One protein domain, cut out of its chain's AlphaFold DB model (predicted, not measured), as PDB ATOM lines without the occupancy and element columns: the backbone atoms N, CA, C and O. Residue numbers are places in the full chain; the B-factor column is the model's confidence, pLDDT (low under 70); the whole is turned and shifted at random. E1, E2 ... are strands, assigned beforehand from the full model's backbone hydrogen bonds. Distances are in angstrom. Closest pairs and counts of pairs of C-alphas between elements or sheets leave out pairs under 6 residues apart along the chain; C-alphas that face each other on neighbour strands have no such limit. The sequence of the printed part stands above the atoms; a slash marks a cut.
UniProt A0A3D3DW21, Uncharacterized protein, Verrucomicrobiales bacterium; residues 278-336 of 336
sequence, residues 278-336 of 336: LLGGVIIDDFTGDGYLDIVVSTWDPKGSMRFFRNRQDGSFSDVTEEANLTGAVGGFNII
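This is residues 278 to 336 of the 336 residues of an uncharacterized protein of Verrucomicrobiales bacterium (UniProt A0A3D3DW21). With little regular structure, this is a small, twisted sheet of four short strands joined by loops, E1 to E4 side by side, while residues 320 to 336 fold back over one face from the E4 edge to the E1 edge. The printed part has 59 residues, 16 of them in the named strands, with no named helix: all strand. The antiparallel sheet, in order E1, E2, E3, E4, is a meander, each strand the antiparallel neighbour of the one before. The whole is compact, radius of gyration of the C-alphas 11.3 A, but elongated, 33 by 19 by 17 A.

E3, residues 307 to 311, measures 13.1 A; E2, 294 to 297, 10.3 A; E1, 282 to 285, 9.9 A; E4, 317 to 319, 6.6 A. C-alpha 282 is at (42.234, 45.315, 37.477), C-alpha 319 at (28.397, 41.844, 36.638).

Three hairpins follow: E1 and E2, at 160 degrees, N 283 to O 296 2.8 A; E2 and E3, at 166 degrees, N 295 to O 309 2.9 A; E3 and E4, at 149 degrees, N 310 to O 318 2.8 A. E1 is apart from E3 and E4.

The farthest C-alphas, Pro 302 and Asp 314, are 33.3 A apart. The printed part has no cut, no link between strands is long, and no printed residue is under 70 in pLDDT.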
ATOM      1  N   LEU A 278      41.151  33.105  39.166       87.31
ATOM      2  CA  LEU A 278      42.609  33.105  39.293       87.31
ATOM      3  C   LEU A 278      43.182  34.533  39.302       87.31
ATOM      4  O   LEU A 278      42.485  35.522  39.107       87.31
ATOM      5  N   LEU A 279      44.490  34.632  39.556       87.06
ATOM      6  CA  LEU A 279      45.246  35.891  39.541       87.06
ATOM      7  C   LEU A 279      45.032  36.654  38.228       87.06
ATOM      8  O   LEU A 279      45.152  36.046  37.172       87.06
ATOM      9  N   GLY A 280      44.845  37.969  38.281       91.44
ATOM     10  CA  GLY A 280      44.735  38.821  37.096       91.44
ATOM     11  C   GLY A 280      44.995  40.292  37.406       91.44
ATOM     12  O   GLY A 280      45.463  40.631  38.497       91.44
ATOM     13  N   GLY A 281      44.714  41.155  36.432       93.44
ATOM     14  CA  GLY A 281      44.787  42.606  36.567       93.44
ATOM     15  C   GLY A 281      43.424  43.227  36.869       93.44
ATOM     16  O   GLY A 281      42.390  42.564  36.776       93.44
ATOM     17  N   VAL A 282      43.435  44.512  37.224       95.12
ATOM     18  CA  VAL A 282      42.234  45.315  37.477       95.12
ATOM     19  C   VAL A 282      42.378  46.685  36.818       95.12
ATOM     20  O   VAL A 282      43.414  47.330  36.976       95.12
ATOM     21  N   ILE A 283      41.340  47.127  36.110       96.25
ATOM     22  CA  ILE A 283      41.172  48.508  35.649       96.25
ATOM     23  C   ILE A 283      39.969  49.097  36.378       96.25
ATOM     24  O   ILE A 283      38.937  48.440  36.527       96.25
ATOM     25  N   ILE A 284      40.126  50.334  36.839       96.88
ATOM     26  CA  ILE A 284      39.064  51.125  37.451       96.88
ATOM     27  C   ILE A 284      38.967  52.424  36.662       96.88
ATOM     28  O   ILE A 284      39.903  53.222  36.702       96.88
ATOM     29  N   ASP A 285      37.860  52.614  35.953       97.44
ATOM     30  CA  ASP A 285      37.602  53.804  35.139       97.44
ATOM     31  C   ASP A 285      36.089  54.015  34.967       97.44
ATOM     32  O   ASP A 285      35.302  53.145  35.325       97.44
ATOM     33  N   ASP A 286      35.672  55.162  34.442       97.25
ATOM     34  CA  ASP A 286      34.279  55.443  34.078       97.25
ATOM     35  C   ASP A 286      33.983  54.903  32.668       97.25
ATOM     36  O   ASP A 286      33.963  55.638  31.677       97.25
ATOM     37  N   PHE A 287      33.790  53.585  32.562       95.81
ATOM     38  CA  PHE A 287      33.564  52.914  31.276       95.81
ATOM     39  C   PHE A 287      32.205  53.258  30.655       95.81
ATOM     40  O   PHE A 287      32.031  53.111  29.442       95.81
ATOM     41  N   THR A 288      31.238  53.698  31.461       95.31
ATOM     42  CA  THR A 288      29.900  54.061  30.976       95.31
ATOM     43  C   THR A 288      29.710  55.551  30.694       95.31
ATOM     44  O   THR A 288      28.742  55.917  30.022       95.31
ATOM     45  N   GLY A 289      30.637  56.403  31.136       96.88
ATOM     46  CA  GLY A 289      30.558  57.856  31.001       96.88
ATOM     47  C   GLY A 289      29.496  58.490  31.904       96.88
ATOM     48  O   GLY A 289      29.002  59.578  31.589       96.88
ATOM     49  N   ASP A 290      29.088  57.808  32.976       96.75
ATOM     50  CA  ASP A 290      28.036  58.258  33.893       96.75
ATOM     51  C   ASP A 290      28.584  58.999  35.128       96.75
ATOM     52  O   ASP A 290      27.812  59.486  35.962       96.75
ATOM     53  N   GLY A 291      29.910  59.147  35.210       97.19
ATOM     54  CA  GLY A 291      30.625  59.791  36.303       97.19
ATOM     55  C   GLY A 291      30.925  58.871  37.488       97.19
ATOM     56  O   GLY A 291      31.456  59.360  38.492       97.19
ATOM     57  N   TYR A 292      30.608  57.575  37.411       97.88
ATOM     58  CA  TYR A 292      30.890  56.591  38.452       97.88
ATOM     59  C   TYR A 292      31.931  55.573  37.981       97.88
ATOM     60  O   TYR A 292      31.872  55.040  36.883       97.88
ATOM     61  N   LEU A 293      32.903  55.282  38.851       97.94
ATOM     62  CA  LEU A 293      33.954  54.318  38.537       97.94
ATOM     63  C   LEU A 293      33.406  52.891  38.521       97.94
ATOM     64  O   LEU A 293      32.825  52.424  39.507       97.94
ATOM     65  N   ASP A 294      33.691  52.213  37.424       98.06
ATOM     66  CA  ASP A 294      33.432  50.818  37.128       98.06
ATOM     67  C   ASP A 294      34.691  49.964  37.352       98.06
ATOM     68  O   ASP A 294      35.786  50.487  37.569       98.06
ATOM     69  N   ILE A 295      34.556  48.635  37.317       97.38
ATOM     70  CA  ILE A 295      35.673  47.708  37.538       97.38
ATOM     71  C   ILE A 295      35.720  46.670  36.420       97.38
ATOM     72  O   ILE A 295      34.764  45.926  36.217       97.38
ATOM     73  N   VAL A 296      36.870  46.539  35.764       95.88
ATOM     74  CA  VAL A 296      37.172  45.420  34.864       95.88
ATOM     75  C   VAL A 296      38.302  44.599  35.464       95.88
ATOM     76  O   VAL A 296      39.315  45.152  35.888       95.88
ATOM     77  N   VAL A 297      38.143  43.280  35.509       95.19
ATOM     78  CA  VAL A 297      39.178  42.350  35.977       95.19
ATOM     79  C   VAL A 297      39.487  41.308  34.917       95.19
ATOM     80  O   VAL A 297      38.603  40.852  34.193       95.19
ATOM     81  N   SER A 298      40.749  40.906  34.849       93.44
ATOM     82  CA  SER A 298      41.188  39.782  34.027       93.44
ATOM     83  C   SER A 298      41.510  38.563  34.883       93.44
ATOM     84  O   SER A 298      41.436  38.602  36.111       93.44
ATOM     85  N   THR A 299      41.886  37.470  34.231       91.12
ATOM     86  CA  THR A 299      42.268  36.225  34.897       91.12
ATOM     87  C   THR A 299      43.434  35.582  34.166       91.12
ATOM     88  O   THR A 299      43.556  35.668  32.949       91.12
ATOM     89  N   TRP A 300      44.322  34.914  34.895       87.38
ATOM     90  CA  TRP A 300      45.348  34.063  34.303       87.38
ATOM     91  C   TRP A 300      44.687  32.894  33.581       87.38
ATOM     92  O   TRP A 300      45.278  32.396  32.625       87.38
ATOM     93  N   ASP A 301      43.513  32.429  34.037       87.75
ATOM     94  CA  ASP A 301      42.851  31.255  33.474       87.75
ATOM     95  C   ASP A 301      42.744  31.401  31.945       87.75
ATOM     96  O   ASP A 301      42.003  32.258  31.462       87.75
ATOM     97  N   PRO A 302      43.452  30.565  31.159       84.38
ATOM     98  CA  PRO A 302      43.411  30.630  29.704       84.38
ATOM     99  C   PRO A 302      42.007  30.432  29.131       84.38
ATOM    100  O   PRO A 302      41.803  30.700  27.952       84.38
ATOM    101  N   LYS A 303      41.067  29.911  29.927       86.31
ATOM    102  CA  LYS A 303      39.662  29.710  29.570       86.31
ATOM    103  C   LYS A 303      38.715  30.676  30.275       86.31
ATOM    104  O   LYS A 303      37.564  30.787  29.856       86.31
ATOM    105  N   GLY A 304      39.171  31.340  31.331       87.75
ATOM    106  CA  GLY A 304      38.375  32.307  32.070       87.75
ATOM    107  C   GLY A 304      38.264  33.600  31.273       87.75
ATOM    108  O   GLY A 304      39.248  34.064  30.702       87.75
ATOM    109  N   SER A 305      37.055  34.153  31.193       88.19
ATOM    110  CA  SER A 305      36.824  35.444  30.537       88.19
ATOM    111  C   SER A 305      37.159  36.587  31.489       88.19
ATOM    112  O   SER A 305      36.991  36.449  32.703       88.19
ATOM    113  N   MET A 306      37.582  37.725  30.940       91.25
ATOM    114  CA  MET A 306      37.552  38.983  31.683       91.25
ATOM    115  C   MET A 306      36.139  39.255  32.203       91.25
ATOM    116  O   MET A 306      35.158  38.839  31.586       91.25
ATOM    117  N   ARG A 307      36.040  39.967  33.325       94.19
ATOM    118  CA  ARG A 307      34.762  40.363  33.919       94.19
ATOM    119  C   ARG A 307      34.656  41.867  34.017       94.19
ATOM    120  O   ARG A 307      35.637  42.531  34.347       94.19
ATOM    121  N   PHE A 308      33.455  42.381  33.800       96.50
ATOM    122  CA  PHE A 308      33.139  43.793  33.967       96.50
ATOM    123  C   PHE A 308      32.012  43.942  34.984       96.50
ATOM    124  O   PHE A 308      30.896  43.474  34.787       96.50
ATOM    125  N   PHE A 309      32.326  44.619  36.080       98.06
ATOM    126  CA  PHE A 309      31.403  45.047  37.111       98.06
ATOM    127  C   PHE A 309      31.059  46.531  36.937       98.06
ATOM    128  O   PHE A 309      31.886  47.404  37.209       98.06
ATOM    129  N   ARG A 310      29.826  46.821  36.514       98.25
ATOM    130  CA  ARG A 310      29.302  48.187  36.401       98.25
ATOM    131  C   ARG A 310      28.772  48.687  37.737       98.25
ATOM    132  O   ARG A 310      27.983  47.994  38.385       98.25
ATOM    133  N   ASN A 311      29.152  49.898  38.117       98.12
ATOM    134  CA  ASN A 311      28.662  50.588  39.298       98.12
ATOM    135  C   ASN A 311      27.159  50.885  39.176       98.12
ATOM    136  O   ASN A 311      26.674  51.342  38.144       98.12
ATOM    137  N   ARG A 312      26.388  50.613  40.231       97.88
ATOM    138  CA  ARG A 312      24.940  50.884  40.266       97.88
ATOM    139  C   ARG A 312      24.587  52.269  40.816       97.88
ATOM    140  O   ARG A 312      23.407  52.561  40.982       97.88
ATOM    141  N   GLN A 313      25.584  53.103  41.119       96.38
ATOM    142  CA  GLN A 313      25.439  54.431  41.737       96.38
ATOM    143  C   GLN A 313      24.846  54.409  43.162       96.38
ATOM    144  O   GLN A 313      24.522  55.450  43.730       96.38
ATOM    145  N   ASP A 314      24.735  53.227  43.768       96.38
ATOM    146  CA  ASP A 314      24.252  53.012  45.137       96.38
ATOM    147  C   ASP A 314      25.325  52.400  46.060       96.38
ATOM    148  O   ASP A 314      25.045  52.049  47.206       96.38
ATOM    149  N   GLY A 315      26.564  52.288  45.565       93.75
ATOM    150  CA  GLY A 315      27.681  51.643  46.256       93.75
ATOM    151  C   GLY A 315      27.818  50.140  45.983       93.75
ATOM    152  O   GLY A 315      28.692  49.508  46.575       93.75
ATOM    153  N   SER A 316      26.993  49.567  45.102       97.56
ATOM    154  CA  SER A 316      27.095  48.180  44.637       97.56
ATOM    155  C   SER A 316      27.423  48.076  43.143       97.56
ATOM    156  O   SER A 316      27.378  49.064  42.409       97.56
ATOM    157  N   PHE A 317      27.730  46.861  42.684       98.38
ATOM    158  CA  PHE A 317      28.098  46.568  41.303       98.38
ATOM    159  C   PHE A 317      27.273  45.421  40.705       98.38
ATOM    160  O   PHE A 317      26.922  44.452  41.388       98.38
ATOM    161  N   SER A 318      26.963  45.529  39.413       97.12
ATOM    162  CA  SER A 318      26.436  44.444  38.575       97.12
ATOM    163  C   SER A 318      27.548  43.858  37.726       97.12
ATOM    164  O   SER A 318      28.195  44.608  37.009       97.12
ATOM    165  N   ASP A 319      27.689  42.534  37.720       96.62
ATOM    166  CA  ASP A 319      28.397  41.844  36.638       96.62
ATOM    167  C   ASP A 319      27.606  42.061  35.335       96.62
ATOM    168  O   ASP A 319      26.441  41.670  35.253       96.62
ATOM    169  N   VAL A 320      28.211  42.772  34.383       96.81
ATOM    170  CA  VAL A 320      27.669  43.084  33.050       96.81
ATOM    171  C   VAL A 320      28.572  42.537  31.938       96.81
ATOM    172  O   VAL A 320      28.655  43.089  30.840       96.81
ATOM    173  N   THR A 321      29.326  41.477  32.244       94.56
ATOM    174  CA  THR A 321      30.337  40.898  31.346       94.56
ATOM    175  C   THR A 321      29.751  40.487  29.995       94.56
ATOM    176  O   THR A 321      30.365  40.728  28.952       94.56
ATOM    177  N   GLU A 322      28.557  39.889  30.006       93.62
ATOM    178  CA  GLU A 322      27.869  39.459  28.787       93.62
ATOM    179  C   GLU A 322      27.373  40.661  27.977       93.62
ATOM    180  O   GLU A 322      27.609  40.722  26.772       93.62
ATOM    181  N   GLU A 323      26.748  41.650  28.622       94.00
ATOM    182  CA  GLU A 323      26.247  42.862  27.966       94.00
ATOM    183  C   GLU A 323      27.369  43.712  27.360       94.00
ATOM    184  O   GLU A 323      27.158  44.401  26.361       94.00
ATOM    185  N   ALA A 324      28.563  43.645  27.946       91.81
ATOM    186  CA  ALA A 324      29.762  44.306  27.452       91.81
ATOM    187  C   ALA A 324      30.499  43.525  26.347       91.81
ATOM    188  O   ALA A 324      31.538  43.987  25.880       91.81
ATOM    189  N   ASN A 325      29.990  42.360  25.925       89.69
ATOM    190  CA  ASN A 325      30.625  41.464  24.949       89.69
ATOM    191  C   ASN A 325      32.050  41.024  25.335       89.69
ATOM    192  O   ASN A 325      32.880  40.757  24.468       89.69
ATOM    193  N   LEU A 326      32.343  40.912  26.633       88.25
ATOM    194  CA  LEU A 326      33.647  40.434  27.112       88.25
ATOM    195  C   LEU A 326      33.696  38.910  27.283       88.25
ATOM    196  O   LEU A 326      34.759  38.336  27.534       88.25
ATOM    197  N   THR A 327      32.567  38.225  27.098       84.50
ATOM    198  CA  THR A 327      32.510  36.762  27.083       84.50
ATOM    199  C   THR A 327      33.412  36.194  25.987       84.50
ATOM    200  O   THR A 327      33.242  36.477  24.805       84.50
ATOM    201  N   GLY A 328      34.362  35.340  26.370       77.94
ATOM    202  CA  GLY A 328      35.323  34.735  25.443       77.94
ATOM    203  C   GLY A 328      36.583  35.570  25.199       77.94
ATOM    204  O   GLY A 328      37.510  35.073  24.551       77.94
ATOM    205  N   ALA A 329      36.671  36.778  25.765       83.06
ATOM    206  CA  ALA A 329      37.927  37.501  25.902       83.06
ATOM    207  C   ALA A 329      38.725  36.872  27.055       83.06
ATOM    208  O   ALA A 329      38.623  37.280  28.213       83.06
ATOM    209  N   VAL A 330      39.427  35.781  26.737       85.88
ATOM    210  CA  VAL A 330      40.021  34.889  27.739       85.88
ATOM    211  C   VAL A 330      41.436  35.275  28.153       85.88
ATOM    212  O   VAL A 330      42.246  35.725  27.336       85.88
ATOM    213  N   GLY A 331      41.764  34.989  29.409       80.88
ATOM    214  CA  GLY A 331      43.103  35.159  29.953       80.88
ATOM    215  C   GLY A 331      43.489  36.620  30.224       80.88
ATOM    216  O   GLY A 331      42.653  37.516  30.331       80.88
ATOM    217  N   GLY A 332      44.801  36.850  30.330       80.00
ATOM    218  CA  GLY A 332      45.393  38.168  30.566       80.00
ATOM    219  C   GLY A 332      45.875  38.349  32.002       80.00
ATOM    220  O   GLY A 332      45.093  38.461  32.941       80.00
ATOM    221  N   PHE A 333      47.195  38.422  32.181       81.56
ATOM    222  CA  PHE A 333      47.783  38.714  33.494       81.56
ATOM    223  C   PHE A 333      47.815  40.217  33.797       81.56
ATOM    224  O   PHE A 333      47.727  40.621  34.950       81.56
ATOM    225  N   ASN A 334      47.954  41.036  32.752       85.62
ATOM    226  CA  ASN A 334      47.996  42.489  32.826       85.62
ATOM    227  C   ASN A 334      46.941  43.064  31.879       85.62
ATOM    228  O   ASN A 334      46.811  42.579  30.753       85.62
ATOM    229  N   ILE A 335      46.238  44.090  32.341       88.38
ATOM    230  CA  ILE A 335      45.264  44.876  31.587       88.38
ATOM    231  C   ILE A 335      45.540  46.354  31.879       88.38
ATOM    232  O   ILE A 335      45.914  46.697  33.002       88.38
ATOM    233  N   ILE A 336      45.444  47.192  30.846       82.62
ATOM    234  CA  ILE A 336      45.709  48.637  30.875       82.62
ATOM    235  C   ILE A 336      44.605  49.313  30.075       82.62
ATOM    236  O   ILE A 336      44.261  48.752  29.011       82.62
TER     237      ILE A 336